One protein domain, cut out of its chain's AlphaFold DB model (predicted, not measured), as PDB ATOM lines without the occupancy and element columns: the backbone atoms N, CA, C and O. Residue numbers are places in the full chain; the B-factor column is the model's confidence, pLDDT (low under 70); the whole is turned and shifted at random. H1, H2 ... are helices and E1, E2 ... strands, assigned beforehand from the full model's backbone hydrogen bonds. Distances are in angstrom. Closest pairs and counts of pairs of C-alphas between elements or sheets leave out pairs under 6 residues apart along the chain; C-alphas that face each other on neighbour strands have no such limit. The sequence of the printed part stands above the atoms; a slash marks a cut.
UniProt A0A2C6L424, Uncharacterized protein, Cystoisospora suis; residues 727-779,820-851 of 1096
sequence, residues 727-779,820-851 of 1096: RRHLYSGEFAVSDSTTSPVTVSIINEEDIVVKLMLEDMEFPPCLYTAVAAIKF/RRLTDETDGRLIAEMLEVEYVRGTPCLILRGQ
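What this domain is: This is residues 727 to 779 and 820 to 851 of the 1096 residues of an uncharacterized protein of Cystoisospora suis (UniProt A0A2C6L424). What is the main shape? A curled wall of four strands, E1 to E4, is continued past its E4 side by the hairpin E5 and E6, and H1 covers E1 and E2 on one face; together they make a trough like a partly closed barrel. What is it built of? The printed part has 85 residues with one named helix and six named strands, in the order E1, E2, E3, E4, H1, E5, E6, and its class is mostly strand. The wall is ordered E1, E2, E3, E4 and the hairpin E5, E6, both antiparallel. How large is it? It is compact and rounded, with a radius of gyration of the C-alphas of 12.5 A and spans of 34 by 23 by 23 A.

Where its parts are: Where are the first strands? E1 is residues 727 to 738, 29.6 A long, beginning at C-alpha 727 (33.223, -16.619, -33.586), and it bends by 59 degrees at residue 730. E2 is residues 741 to 750, 28.9 A long; E3 is residues 754 to 759, and E4 residues 769 to 773. What follows them? H1 is residues 825 to 833, 12.4 A long, with C-alpha 825 at (36.376, -23.166, -45.717). E5 is residues 835 to 840 and E6 residues 843 to 848, ending at C-alpha 848 (49.631, -11.568, -45.346).

How they stand to each other: How are E1 to E4 joined? They form a meander, each strand the antiparallel neighbour of the one before, twisted, with C-alphas up to 4.3 A off the best plane. N 733 and O 745 are 3.0 A apart, N 748 and O 756 2.9 A, and N 757 and O 770 2.9 A, each within hydrogen-bond range. Where is H1? It is on this sheet, over E1 and E2 at a height over the sheet of 7.4 A, and at 32 degrees to E1 on the local plane it runs only just slantwise to the strands. The closest C-alphas of E1 and H1, those of Leu 730 and Gly 828, are 4.8 A apart, and in H1 every O i to N i+4 pair is within hydrogen-bond range. Where is the last hairpin? E5 and E6 are antiparallel, with N 838 and O 845 2.9 A apart, within hydrogen-bond range. The closest C-alphas of E4 and E6, those of Leu 770 and Leu 846, are 5.4 A apart, while E5 is apart from E4.

The domain as a whole: How far does it reach? The two C-alphas farthest apart, those of Ser 740 and Arg 820, are 36.0 A apart. Where is the cut? Residues 780 to 819 are not printed, and C-alphas 779 and 820 are 11.9 A apart across it; of the links printed whole, no link is long. Where is the model's confidence low? Residues 727, 740, 751 to 753, 764 to 766, 775, 820 to 824 and 840 to 843 have pLDDT under 70, and the mean of the printed part is 76.2.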
ATOM      1  N   ARG A 727      32.025 -15.978 -33.035       66.44
ATOM      2  CA  ARG A 727      33.223 -16.619 -33.586       66.44
ATOM      3  C   ARG A 727      32.825 -17.860 -34.382       66.44
ATOM      4  O   ARG A 727      32.382 -18.849 -33.803       66.44
ATOM      5  N   ARG A 728      33.052 -17.836 -35.696       71.50
ATOM      6  CA  ARG A 728      32.921 -18.995 -36.589       71.50
ATOM      7  C   ARG A 728      34.315 -19.428 -37.037       71.50
ATOM      8  O   ARG A 728      35.141 -18.602 -37.417       71.50
ATOM      9  N   HIS A 729      34.608 -20.718 -36.958       78.00
ATOM     10  CA  HIS A 729      35.857 -21.251 -37.495       78.00
ATOM     11  C   HIS A 729      35.791 -21.268 -39.031       78.00
ATOM     12  O   HIS A 729      34.718 -21.528 -39.576       78.00
ATOM     13  N   LEU A 730      36.896 -20.946 -39.712       79.69
ATOM     14  CA  LEU A 730      36.979 -20.988 -41.177       79.69
ATOM     15  C   LEU A 730      37.880 -22.122 -41.666       79.69
ATOM     16  O   LEU A 730      37.498 -22.811 -42.598       79.69
ATOM     17  N   TYR A 731      39.056 -22.316 -41.065       85.25
ATOM     18  CA  TYR A 731      40.016 -23.332 -41.504       85.25
ATOM     19  C   TYR A 731      40.991 -23.705 -40.383       85.25
ATOM     20  O   TYR A 731      41.411 -22.840 -39.611       85.25
ATOM     21  N   SER A 732      41.385 -24.976 -40.327       88.50
ATOM     22  CA  SER A 732      42.497 -25.482 -39.517       88.50
ATOM     23  C   SER A 732      43.360 -26.380 -40.391       88.50
ATOM     24  O   SER A 732      42.828 -27.185 -41.153       88.50
ATOM     25  N   GLY A 733      44.676 -26.276 -40.252       87.31
ATOM     26  CA  GLY A 733      45.625 -27.086 -41.007       87.31
ATOM     27  C   GLY A 733      47.048 -26.922 -40.496       87.31
ATOM     28  O   GLY A 733      47.266 -26.416 -39.395       87.31
ATOM     29  N   GLU A 734      48.011 -27.325 -41.312       86.62
ATOM     30  CA  GLU A 734      49.436 -27.139 -41.053       86.62
ATOM     31  C   GLU A 734      50.003 -26.040 -41.952       86.62
ATOM     32  O   GLU A 734      49.642 -25.926 -43.122       86.62
ATOM     33  N   PHE A 735      50.901 -25.235 -41.393       86.44
ATOM     34  CA  PHE A 735      51.635 -24.184 -42.088       86.44
ATOM     35  C   PHE A 735      53.135 -24.470 -41.990       86.44
ATOM     36  O   PHE A 735      53.636 -24.730 -40.896       86.44
ATOM     37  N   ALA A 736      53.853 -24.429 -43.113       82.25
ATOM     38  CA  ALA A 736      55.304 -24.607 -43.136       82.25
ATOM     39  C   ALA A 736      56.001 -23.323 -42.661       82.25
ATOM     40  O   ALA A 736      55.965 -22.299 -43.340       82.25
ATOM     41  N   VAL A 737      56.625 -23.385 -41.485       77.44
ATOM     42  CA  VAL A 737      57.411 -22.285 -40.894       77.44
ATOM     43  C   VAL A 737      58.835 -22.289 -41.451       77.44
ATOM     44  O   VAL A 737      59.456 -21.238 -41.590       77.44
ATOM     45  N   SER A 738      59.337 -23.470 -41.816       73.56
ATOM     46  CA  SER A 738      60.553 -23.664 -42.605       73.56
ATOM     47  C   SER A 738      60.429 -24.925 -43.467       73.56
ATOM     48  O   SER A 738      59.500 -25.713 -43.278       73.56
ATOM     49  N   ASP A 739      61.394 -25.164 -44.360       72.44
ATOM     50  CA  ASP A 739      61.453 -26.367 -45.211       72.44
ATOM     51  C   ASP A 739      61.477 -27.697 -44.423       72.44
ATOM     52  O   ASP A 739      61.261 -28.762 -45.002       72.44
ATOM     53  N   SER A 740      61.744 -27.656 -43.110       66.25
ATOM     54  CA  SER A 740      61.787 -28.821 -42.219       66.25
ATOM     55  C   SER A 740      60.810 -28.770 -41.035       66.25
ATOM     56  O   SER A 740      60.763 -29.735 -40.272       66.25
ATOM     57  N   THR A 741      60.023 -27.698 -40.865       78.06
ATOM     58  CA  THR A 741      59.085 -27.553 -39.733       78.06
ATOM     59  C   THR A 741      57.706 -27.063 -40.171       78.06
ATOM     60  O   THR A 741      57.548 -25.950 -40.680       78.06
ATOM     61  N   THR A 742      56.677 -27.878 -39.921       84.38
ATOM     62  CA  THR A 742      55.273 -27.448 -39.973       84.38
ATOM     63  C   THR A 742      54.773 -27.062 -38.580       84.38
ATOM     64  O   THR A 742      55.366 -27.398 -37.557       84.38
ATOM     65  N   SER A 743      53.701 -26.276 -38.519       86.50
ATOM     66  CA  SER A 743      53.077 -25.833 -37.270       86.50
ATOM     67  C   SER A 743      51.567 -25.637 -37.463       86.50
ATOM     68  O   SER A 743      51.157 -25.154 -38.524       86.50
ATOM     69  N   PRO A 744      50.710 -25.980 -36.481       87.44
ATOM     70  CA  PRO A 744      49.264 -25.833 -36.626       87.44
ATOM     71  C   PRO A 744      48.829 -24.377 -36.842       87.44
ATOM     72  O   PRO A 744      49.104 -23.504 -36.016       87.44
ATOM     73  N   VAL A 745      48.085 -24.122 -37.919       88.25
ATOM     74  CA  VAL A 745      47.465 -22.826 -38.223       88.25
ATOM     75  C   VAL A 745      45.946 -22.915 -38.091       88.25
ATOM     76  O   VAL A 745      45.320 -23.876 -38.537       88.25
ATOM     77  N   THR A 746      45.326 -21.898 -37.486       86.88
ATOM     78  CA  THR A 746      43.862 -21.788 -37.386       86.88
ATOM     79  C   THR A 746      43.372 -20.413 -37.822       86.88
ATOM     80  O   THR A 746      43.815 -19.390 -37.302       86.88
ATOM     81  N   VAL A 747      42.406 -20.387 -38.740       83.94
ATOM     82  CA  VAL A 747      41.723 -19.186 -39.237       83.94
ATOM     83  C   VAL A 747      40.287 -19.180 -38.713       83.94
ATOM     84  O   VAL A 747      39.563 -20.175 -38.775       83.94
ATOM     85  N   SER A 748      39.857 -18.062 -38.134       80.94
ATOM     86  CA  SER A 748      38.511 -17.868 -37.579       80.94
ATOM     87  C   SER A 748      37.987 -16.481 -37.925       80.94
ATOM     88  O   SER A 748      38.740 -15.521 -37.841       80.94
ATOM     89  N   ILE A 749      36.697 -16.358 -38.220       74.69
ATOM     90  CA  ILE A 749      36.010 -15.068 -38.348       74.69
ATOM     91  C   ILE A 749      35.262 -14.743 -37.046       74.69
ATOM     92  O   ILE A 749      34.764 -15.643 -36.366       74.69
ATOM     93  N   ILE A 750      35.205 -13.467 -36.678       70.69
ATOM     94  CA  ILE A 750      34.504 -12.920 -35.514       70.69
ATOM     95  C   ILE A 750      33.535 -11.843 -36.010       70.69
ATOM     96  O   ILE A 750      33.904 -10.991 -36.815       70.69
ATOM     97  N   ASN A 751      32.286 -11.892 -35.536       67.06
ATOM     98  CA  ASN A 751      31.216 -10.929 -35.844       67.06
ATOM     99  C   ASN A 751      30.852 -10.803 -37.340       67.06
ATOM    100  O   ASN A 751      30.154  -9.873 -37.715       67.06
ATOM    101  N   GLU A 752      31.314 -11.733 -38.183       67.75
ATOM    102  CA  GLU A 752      31.290 -11.645 -39.657       67.75
ATOM    103  C   GLU A 752      32.112 -10.476 -40.260       67.75
ATOM    104  O   GLU A 752      32.089 -10.284 -41.473       67.75
ATOM    105  N   GLU A 753      32.894  -9.746 -39.452       65.56
ATOM    106  CA  GLU A 753      33.627  -8.534 -39.870       65.56
ATOM    107  C   GLU A 753      35.157  -8.628 -39.695       65.56
ATOM    108  O   GLU A 753      35.893  -8.090 -40.526       65.56
ATOM    109  N   ASP A 754      35.642  -9.349 -38.677       71.69
ATOM    110  CA  ASP A 754      37.067  -9.478 -38.328       71.69
ATOM    111  C   ASP A 754      37.576 -10.915 -38.492       71.69
ATOM    112  O   ASP A 754      36.859 -11.874 -38.215       71.69
ATOM    113  N   ILE A 755      38.846 -11.087 -38.859       76.38
ATOM    114  CA  ILE A 755      39.525 -12.385 -38.960       76.38
ATOM    115  C   ILE A 755      40.637 -12.479 -37.921       76.38
ATOM    116  O   ILE A 755      41.389 -11.530 -37.699       76.38
ATOM    117  N   VAL A 756      40.764 -13.665 -37.334       81.06
ATOM    118  CA  VAL A 756      41.870 -14.084 -36.476       81.06
ATOM    119  C   VAL A 756      42.581 -15.261 -37.131       81.06
ATOM    120  O   VAL A 756      41.962 -16.311 -37.326       81.06
ATOM    121  N   VAL A 757      43.873 -15.111 -37.410       82.62
ATOM    122  CA  VAL A 757      44.770 -16.231 -37.729       82.62
ATOM    123  C   VAL A 757      45.671 -16.473 -36.525       82.62
ATOM    124  O   VAL A 757      46.205 -15.519 -35.963       82.62
ATOM    125  N   LYS A 758      45.843 -17.730 -36.114       86.38
ATOM    126  CA  LYS A 758      46.803 -18.132 -35.075       86.38
ATOM    127  C   LYS A 758      47.733 -19.207 -35.609       86.38
ATOM    128  O   LYS A 758      47.237 -20.148 -36.226       86.38
ATOM    129  N   LEU A 759      49.022 -19.096 -35.306       83.88
ATOM    130  CA  LEU A 759      50.040 -20.096 -35.626       83.88
ATOM    131  C   LEU A 759      50.637 -20.647 -34.324       83.88
ATOM    132  O   LEU A 759      51.127 -19.883 -33.497       83.88
ATOM    133  N   MET A 760      50.564 -21.960 -34.125       82.19
ATOM    134  CA  MET A 760      51.038 -22.645 -32.920       82.19
ATOM    135  C   MET A 760      52.506 -23.062 -33.088       82.19
ATOM    136  O   MET A 760      52.778 -24.158 -33.565       82.19
ATOM    137  N   LEU A 761      53.442 -22.186 -32.717       80.50
ATOM    138  CA  LEU A 761      54.878 -22.500 -32.693       80.50
ATOM    139  C   LEU A 761      55.237 -23.263 -31.407       80.50
ATOM    140  O   LEU A 761      54.815 -22.850 -30.328       80.50
ATOM    141  N   GLU A 762      56.028 -24.334 -31.509       72.88
ATOM    142  CA  GLU A 762      56.347 -25.215 -30.370       72.88
ATOM    143  C   GLU A 762      57.158 -24.513 -29.264       72.88
ATOM    144  O   GLU A 762      56.898 -24.726 -28.081       72.88
ATOM    145  N   ASP A 763      58.072 -23.610 -29.633       71.56
ATOM    146  CA  ASP A 763      58.938 -22.866 -28.702       71.56
ATOM    147  C   ASP A 763      58.241 -21.689 -27.979       71.56
ATOM    148  O   ASP A 763      58.884 -20.951 -27.227       71.56
ATOM    149  N   MET A 764      56.943 -21.451 -28.214       64.75
ATOM    150  CA  MET A 764      56.238 -20.238 -27.773       64.75
ATOM    151  C   MET A 764      55.053 -20.535 -26.844       64.75
ATOM    152  O   MET A 764      54.023 -21.051 -27.273       64.75
ATOM    153  N   GLU A 765      55.135 -20.067 -25.591       60.28
ATOM    154  CA  GLU A 765      54.031 -20.111 -24.606       60.28
ATOM    155  C   GLU A 765      52.740 -19.441 -25.127       60.28
ATOM    156  O   GLU A 765      51.627 -19.849 -24.789       60.28
ATOM    157  N   PHE A 766      52.882 -18.428 -25.989       63.06
ATOM    158  CA  PHE A 766      51.770 -17.719 -26.620       63.06
ATOM    159  C   PHE A 766      51.903 -17.760 -28.150       63.06
ATOM    160  O   PHE A 766      52.874 -17.217 -28.681       63.06
ATOM    161  N   PRO A 767      50.930 -18.338 -28.882       74.19
ATOM    162  CA  PRO A 767      51.001 -18.429 -30.337       74.19
ATOM    163  C   PRO A 767      50.918 -17.033 -30.976       74.19
ATOM    164  O   PRO A 767      50.000 -16.273 -30.633       74.19
ATOM    165  N   PRO A 768      51.803 -16.674 -31.926       72.69
ATOM    166  CA  PRO A 768      51.643 -15.449 -32.697       72.69
ATOM    167  C   PRO A 768      50.295 -15.446 -33.438       72.69
ATOM    168  O   PRO A 768      49.808 -16.470 -33.927       72.69
ATOM    169  N   CYS A 769      49.652 -14.276 -33.463       79.56
ATOM    170  CA  CYS A 769      48.289 -14.098 -33.958       79.56
ATOM    171  C   CYS A 769      48.186 -12.854 -34.851       79.56
ATOM    172  O   CYS A 769      48.553 -11.761 -34.421       79.56
ATOM    173  N   LEU A 770      47.595 -13.002 -36.037       77.44
ATOM    174  CA  LEU A 770      47.159 -11.893 -36.886       77.44
ATOM    175  C   LEU A 770      45.685 -11.588 -36.604       77.44
ATOM    176  O   LEU A 770      44.858 -12.499 -36.548       77.44
ATOM    177  N   TYR A 771      45.359 -10.300 -36.499       72.19
ATOM    178  CA  TYR A 771      43.990  -9.786 -36.456       72.19
ATOM    179  C   TYR A 771      43.823  -8.761 -37.581       72.19
ATOM    180  O   TYR A 771      44.566  -7.783 -37.628       72.19
ATOM    181  N   THR A 772      42.872  -8.976 -38.492       72.62
ATOM    182  CA  THR A 772      42.616  -8.060 -39.618       72.62
ATOM    183  C   THR A 772      41.148  -8.082 -40.039       72.62
ATOM    184  O   THR A 772      40.483  -9.110 -39.922       72.62
ATOM    185  N   ALA A 773      40.629  -6.958 -40.533       75.19
ATOM    186  CA  ALA A 773      39.245  -6.860 -40.987       75.19
ATOM    187  C   ALA A 773      39.052  -7.576 -42.335       75.19
ATOM    188  O   ALA A 773      39.875  -7.437 -43.240       75.19
ATOM    189  N   VAL A 774      37.915  -8.251 -42.529       73.00
ATOM    190  CA  VAL A 774      37.552  -8.920 -43.799       73.00
ATOM    191  C   VAL A 774      37.612  -7.950 -44.986       73.00
ATOM    192  O   VAL A 774      38.012  -8.323 -46.085       73.00
ATOM    193  N   ALA A 775      37.249  -6.684 -44.762       66.88
ATOM    194  CA  ALA A 775      37.268  -5.638 -45.783       66.88
ATOM    195  C   ALA A 775      38.679  -5.174 -46.200       66.88
ATOM    196  O   ALA A 775      38.792  -4.479 -47.208       66.88
ATOM    197  N   ALA A 776      39.727  -5.528 -45.447       70.19
ATOM    198  CA  ALA A 776      41.113  -5.159 -45.739       70.19
ATOM    199  C   ALA A 776      41.858  -6.202 -46.593       70.19
ATOM    200  O   ALA A 776      42.906  -5.878 -47.145       70.19
ATOM    201  N   ILE A 777      41.335  -7.431 -46.727       76.19
ATOM    202  CA  ILE A 777      42.006  -8.501 -47.482       76.19
ATOM    203  C   ILE A 777      41.690  -8.413 -48.979       76.19
ATOM    204  O   ILE A 777      40.558  -8.611 -49.431       76.19
ATOM    205  N   LYS A 778      42.743  -8.183 -49.760       79.06
ATOM    206  CA  LYS A 778      42.803  -8.287 -51.217       79.06
ATOM    207  C   LYS A 778      43.167  -9.734 -51.575       79.06
ATOM    208  O   LYS A 778      44.332 -10.118 -51.523       79.06
ATOM    209  N   PHE A 779      42.171 -10.554 -51.904       80.00
ATOM    210  CA  PHE A 779      42.409 -11.909 -52.419       80.00
ATOM    211  C   PHE A 779      42.998 -11.856 -53.844       80.00
ATOM    212  O   PHE A 779      42.587 -10.979 -54.612       80.00
ATOM    213  N   ARG A 820      32.281  -9.099 -48.627       52.06
ATOM    214  CA  ARG A 820      32.096  -9.005 -47.162       52.06
ATOM    215  C   ARG A 820      31.638 -10.289 -46.459       52.06
ATOM    216  O   ARG A 820      31.585 -10.285 -45.238       52.06
ATOM    217  N   ARG A 821      31.287 -11.365 -47.168       57.59
ATOM    218  CA  ARG A 821      30.927 -12.645 -46.537       57.59
ATOM    219  C   ARG A 821      31.966 -13.705 -46.878       57.59
ATOM    220  O   ARG A 821      31.980 -14.212 -47.994       57.59
ATOM    221  N   LEU A 822      32.812 -14.042 -45.905       62.12
ATOM    222  CA  LEU A 822      33.646 -15.244 -45.964       62.12
ATOM    223  C   LEU A 822      32.796 -16.422 -45.493       62.12
ATOM    224  O   LEU A 822      32.689 -16.671 -44.288       62.12
ATOM    225  N   THR A 823      32.097 -17.075 -46.421       61.00
ATOM    226  CA  THR A 823      31.124 -18.130 -46.096       61.00
ATOM    227  C   THR A 823      31.755 -19.513 -45.983       61.00
ATOM    228  O   THR A 823      31.244 -20.332 -45.212       61.00
ATOM    229  N   ASP A 824      32.902 -19.742 -46.621       67.69
ATOM    230  CA  ASP A 824      33.369 -21.086 -46.971       67.69
ATOM    231  C   ASP A 824      34.760 -21.400 -46.382       67.69
ATOM    232  O   ASP A 824      35.562 -20.506 -46.109       67.69
ATOM    233  N   GLU A 825      35.067 -22.690 -46.209       72.44
ATOM    234  CA  GLU A 825      36.376 -23.166 -45.717       72.44
ATOM    235  C   GLU A 825      37.528 -22.805 -46.675       72.44
ATOM    236  O   GLU A 825      38.661 -22.568 -46.258       72.44
ATOM    237  N   THR A 826      37.221 -22.700 -47.969       77.44
ATOM    238  CA  THR A 826      38.149 -22.305 -49.036       77.44
ATOM    239  C   THR A 826      38.711 -20.899 -48.837       77.44
ATOM    240  O   THR A 826      39.910 -20.709 -49.018       77.44
ATOM    241  N   ASP A 827      37.902 -19.933 -48.384       82.00
ATOM    242  CA  ASP A 827      38.393 -18.598 -48.012       82.00
ATOM    243  C   ASP A 827      39.381 -18.684 -46.839       82.00
ATOM    244  O   ASP A 827      40.422 -18.029 -46.844       82.00
ATOM    245  N   GLY A 828      39.073 -19.517 -45.837       83.06
ATOM    246  CA  GLY A 828      39.947 -19.754 -44.687       83.06
ATOM    247  C   GLY A 828      41.286 -20.378 -45.082       83.06
ATOM    248  O   GLY A 828      42.322 -19.987 -44.548       83.06
ATOM    249  N   ARG A 829      41.273 -21.302 -46.047       84.75
ATOM    250  CA  ARG A 829      42.480 -21.929 -46.592       84.75
ATOM    251  C   ARG A 829      43.326 -20.944 -47.399       84.75
ATOM    252  O   ARG A 829      44.514 -20.837 -47.131       84.75
ATOM    253  N   LEU A 830      42.710 -20.144 -48.274       86.12
ATOM    254  CA  LEU A 830      43.394 -19.072 -49.012       86.12
ATOM    255  C   LEU A 830      44.068 -18.059 -48.067       86.12
ATOM    256  O   LEU A 830      45.165 -17.586 -48.348       86.12
ATOM    257  N   ILE A 831      43.453 -17.743 -46.922       86.81
ATOM    258  CA  ILE A 831      44.060 -16.873 -45.898       86.81
ATOM    259  C   ILE A 831      45.285 -17.528 -45.237       86.81
ATOM    260  O   ILE A 831      46.242 -16.826 -44.925       86.81
ATOM    261  N   ALA A 832      45.282 -18.850 -45.043       87.56
ATOM    262  CA  ALA A 832      46.443 -19.583 -44.532       87.56
ATOM    263  C   ALA A 832      47.558 -19.735 -45.587       87.56
ATOM    264  O   ALA A 832      48.730 -19.641 -45.243       87.56
ATOM    265  N   GLU A 833      47.212 -19.899 -46.866       87.19
ATOM    266  CA  GLU A 833      48.161 -19.929 -47.993       87.19
ATOM    267  C   GLU A 833      48.819 -18.555 -48.244       87.19
ATOM    268  O   GLU A 833      49.971 -18.482 -48.670       87.19
ATOM    269  N   MET A 834      48.118 -17.457 -47.933       87.06
ATOM    270  CA  MET A 834      48.670 -16.094 -47.945       87.06
ATOM    271  C   MET A 834      49.497 -15.742 -46.695       87.06
ATOM    272  O   MET A 834      50.062 -14.650 -46.656       87.06
ATOM    273  N   LEU A 835      49.560 -16.599 -45.671       88.12
ATOM    274  CA  LEU A 835      50.239 -16.289 -44.411       88.12
ATOM    275  C   LEU A 835      51.769 -16.275 -44.570       88.12
ATOM    276  O   LEU A 835      52.347 -17.087 -45.291       88.12
ATOM    277  N   GLU A 836      52.434 -15.371 -43.855       86.75
ATOM    278  CA  GLU A 836      53.893 -15.317 -43.746       86.75
ATOM    279  C   GLU A 836      54.323 -14.870 -42.338       86.75
ATOM    280  O   GLU A 836      53.569 -14.195 -41.630       86.75
ATOM    281  N   VAL A 837      55.519 -15.297 -41.916       84.69
ATOM    282  CA  VAL A 837      56.086 -15.035 -40.584       84.69
ATOM    283  C   VAL A 837      57.263 -14.067 -40.712       84.69
ATOM    284  O   VAL A 837      58.306 -14.419 -41.259       84.69
ATOM    285  N   GLU A 838      57.115 -12.857 -40.178       81.00
ATOM    286  CA  GLU A 838      58.151 -11.819 -40.166       81.00
ATOM    287  C   GLU A 838      58.763 -11.687 -38.761       81.00
ATOM    288  O   GLU A 838      58.043 -11.549 -37.773       81.00
ATOM    289  N   TYR A 839      60.094 -11.687 -38.639       73.94
ATOM    290  CA  TYR A 839      60.783 -11.592 -37.342       73.94
ATOM    291  C   TYR A 839      61.085 -10.143 -36.931       73.94
ATOM    292  O   TYR A 839      62.235  -9.690 -36.914       73.94
ATOM    293  N   VAL A 840      60.049  -9.403 -36.538       60.50
ATOM    294  CA  VAL A 840      60.181  -8.009 -36.097       60.50
ATOM    295  C   VAL A 840      60.884  -7.945 -34.735       60.50
ATOM    296  O   VAL A 840      60.339  -8.326 -33.700       60.50
ATOM    297  N   ARG A 841      62.123  -7.427 -34.724       55.50
ATOM    298  CA  ARG A 841      62.981  -7.289 -33.523       55.50
ATOM    299  C   ARG A 841      63.208  -8.612 -32.762       55.50
ATOM    300  O   ARG A 841      63.397  -8.596 -31.550       55.50
ATOM    301  N   GLY A 842      63.199  -9.741 -33.475       61.66
ATOM    302  CA  GLY A 842      63.368 -11.086 -32.908       61.66
ATOM    303  C   GLY A 842      62.073 -11.760 -32.434       61.66
ATOM    304  O   GLY A 842      62.114 -12.929 -32.064       61.66
ATOM    305  N   THR A 843      60.927 -11.076 -32.491       61.38
ATOM    306  CA  THR A 843      59.612 -11.661 -32.191       61.38
ATOM    307  C   THR A 843      58.927 -12.087 -33.494       61.38
ATOM    308  O   THR A 843      58.850 -11.264 -34.407       61.38
ATOM    309  N   PRO A 844      58.393 -13.319 -33.612       71.56
ATOM    310  CA  PRO A 844      57.634 -13.724 -34.791       71.56
ATOM    311  C   PRO A 844      56.291 -12.979 -34.860       71.56
ATOM    312  O   PRO A 844      55.468 -13.040 -33.944       71.56
ATOM    313  N   CYS A 845      56.062 -12.284 -35.968       73.75
ATOM    314  CA  CYS A 845      54.828 -11.591 -36.318       73.75
ATOM    315  C   CYS A 845      54.188 -12.260 -37.540       73.75
ATOM    316  O   CYS A 845      54.884 -12.819 -38.380       73.75
ATOM    317  N   LEU A 846      52.857 -12.215 -37.640       79.19
ATOM    318  CA  LEU A 846      52.117 -12.785 -38.768       79.19
ATOM    319  C   LEU A 846      51.655 -11.678 -39.716       79.19
ATOM    320  O   LEU A 846      50.977 -10.745 -39.281       79.19
ATOM    321  N   ILE A 847      51.976 -11.821 -41.001       83.69
ATOM    322  CA  ILE A 847      51.580 -10.915 -42.089       83.69
ATOM    323  C   ILE A 847      50.857 -11.691 -43.203       83.69
ATOM    324  O   ILE A 847      50.815 -12.922 -43.187       83.69
ATOM    325  N   LEU A 848      50.260 -10.975 -44.161       85.44
ATOM    326  CA  LEU A 848      49.631 -11.568 -45.346       85.44
ATOM    327  C   LEU A 848      50.328 -11.083 -46.617       85.44
ATOM    328  O   LEU A 848      50.432  -9.879 -46.862       85.44
ATOM    329  N   ARG A 849      50.742 -12.033 -47.453       80.62
ATOM    330  CA  ARG A 849      51.374 -11.796 -48.752       80.62
ATOM    331  C   ARG A 849      50.446 -11.032 -49.699       80.62
ATOM    332  O   ARG A 849      49.227 -11.225 -49.711       80.62
ATOM    333  N   GLY A 850      51.037 -10.147 -50.503       70.25
ATOM    334  CA  GLY A 850      50.337  -9.393 -51.551       70.25
ATOM    335  C   GLY A 850      49.339  -8.332 -51.064       70.25
ATOM    336  O   GLY A 850      48.566  -7.827 -51.876       70.25
ATOM    337  N   GLN A 851      49.327  -7.985 -49.771       74.56
ATOM    338  CA  GLN A 851      48.449  -6.928 -49.239       74.56
ATOM    339  C   GLN A 851      49.044  -5.514 -49.352       74.56
ATOM    340  O   GLN A 851      48.306  -4.528 -49.246       74.56
TER     341      GLN A 851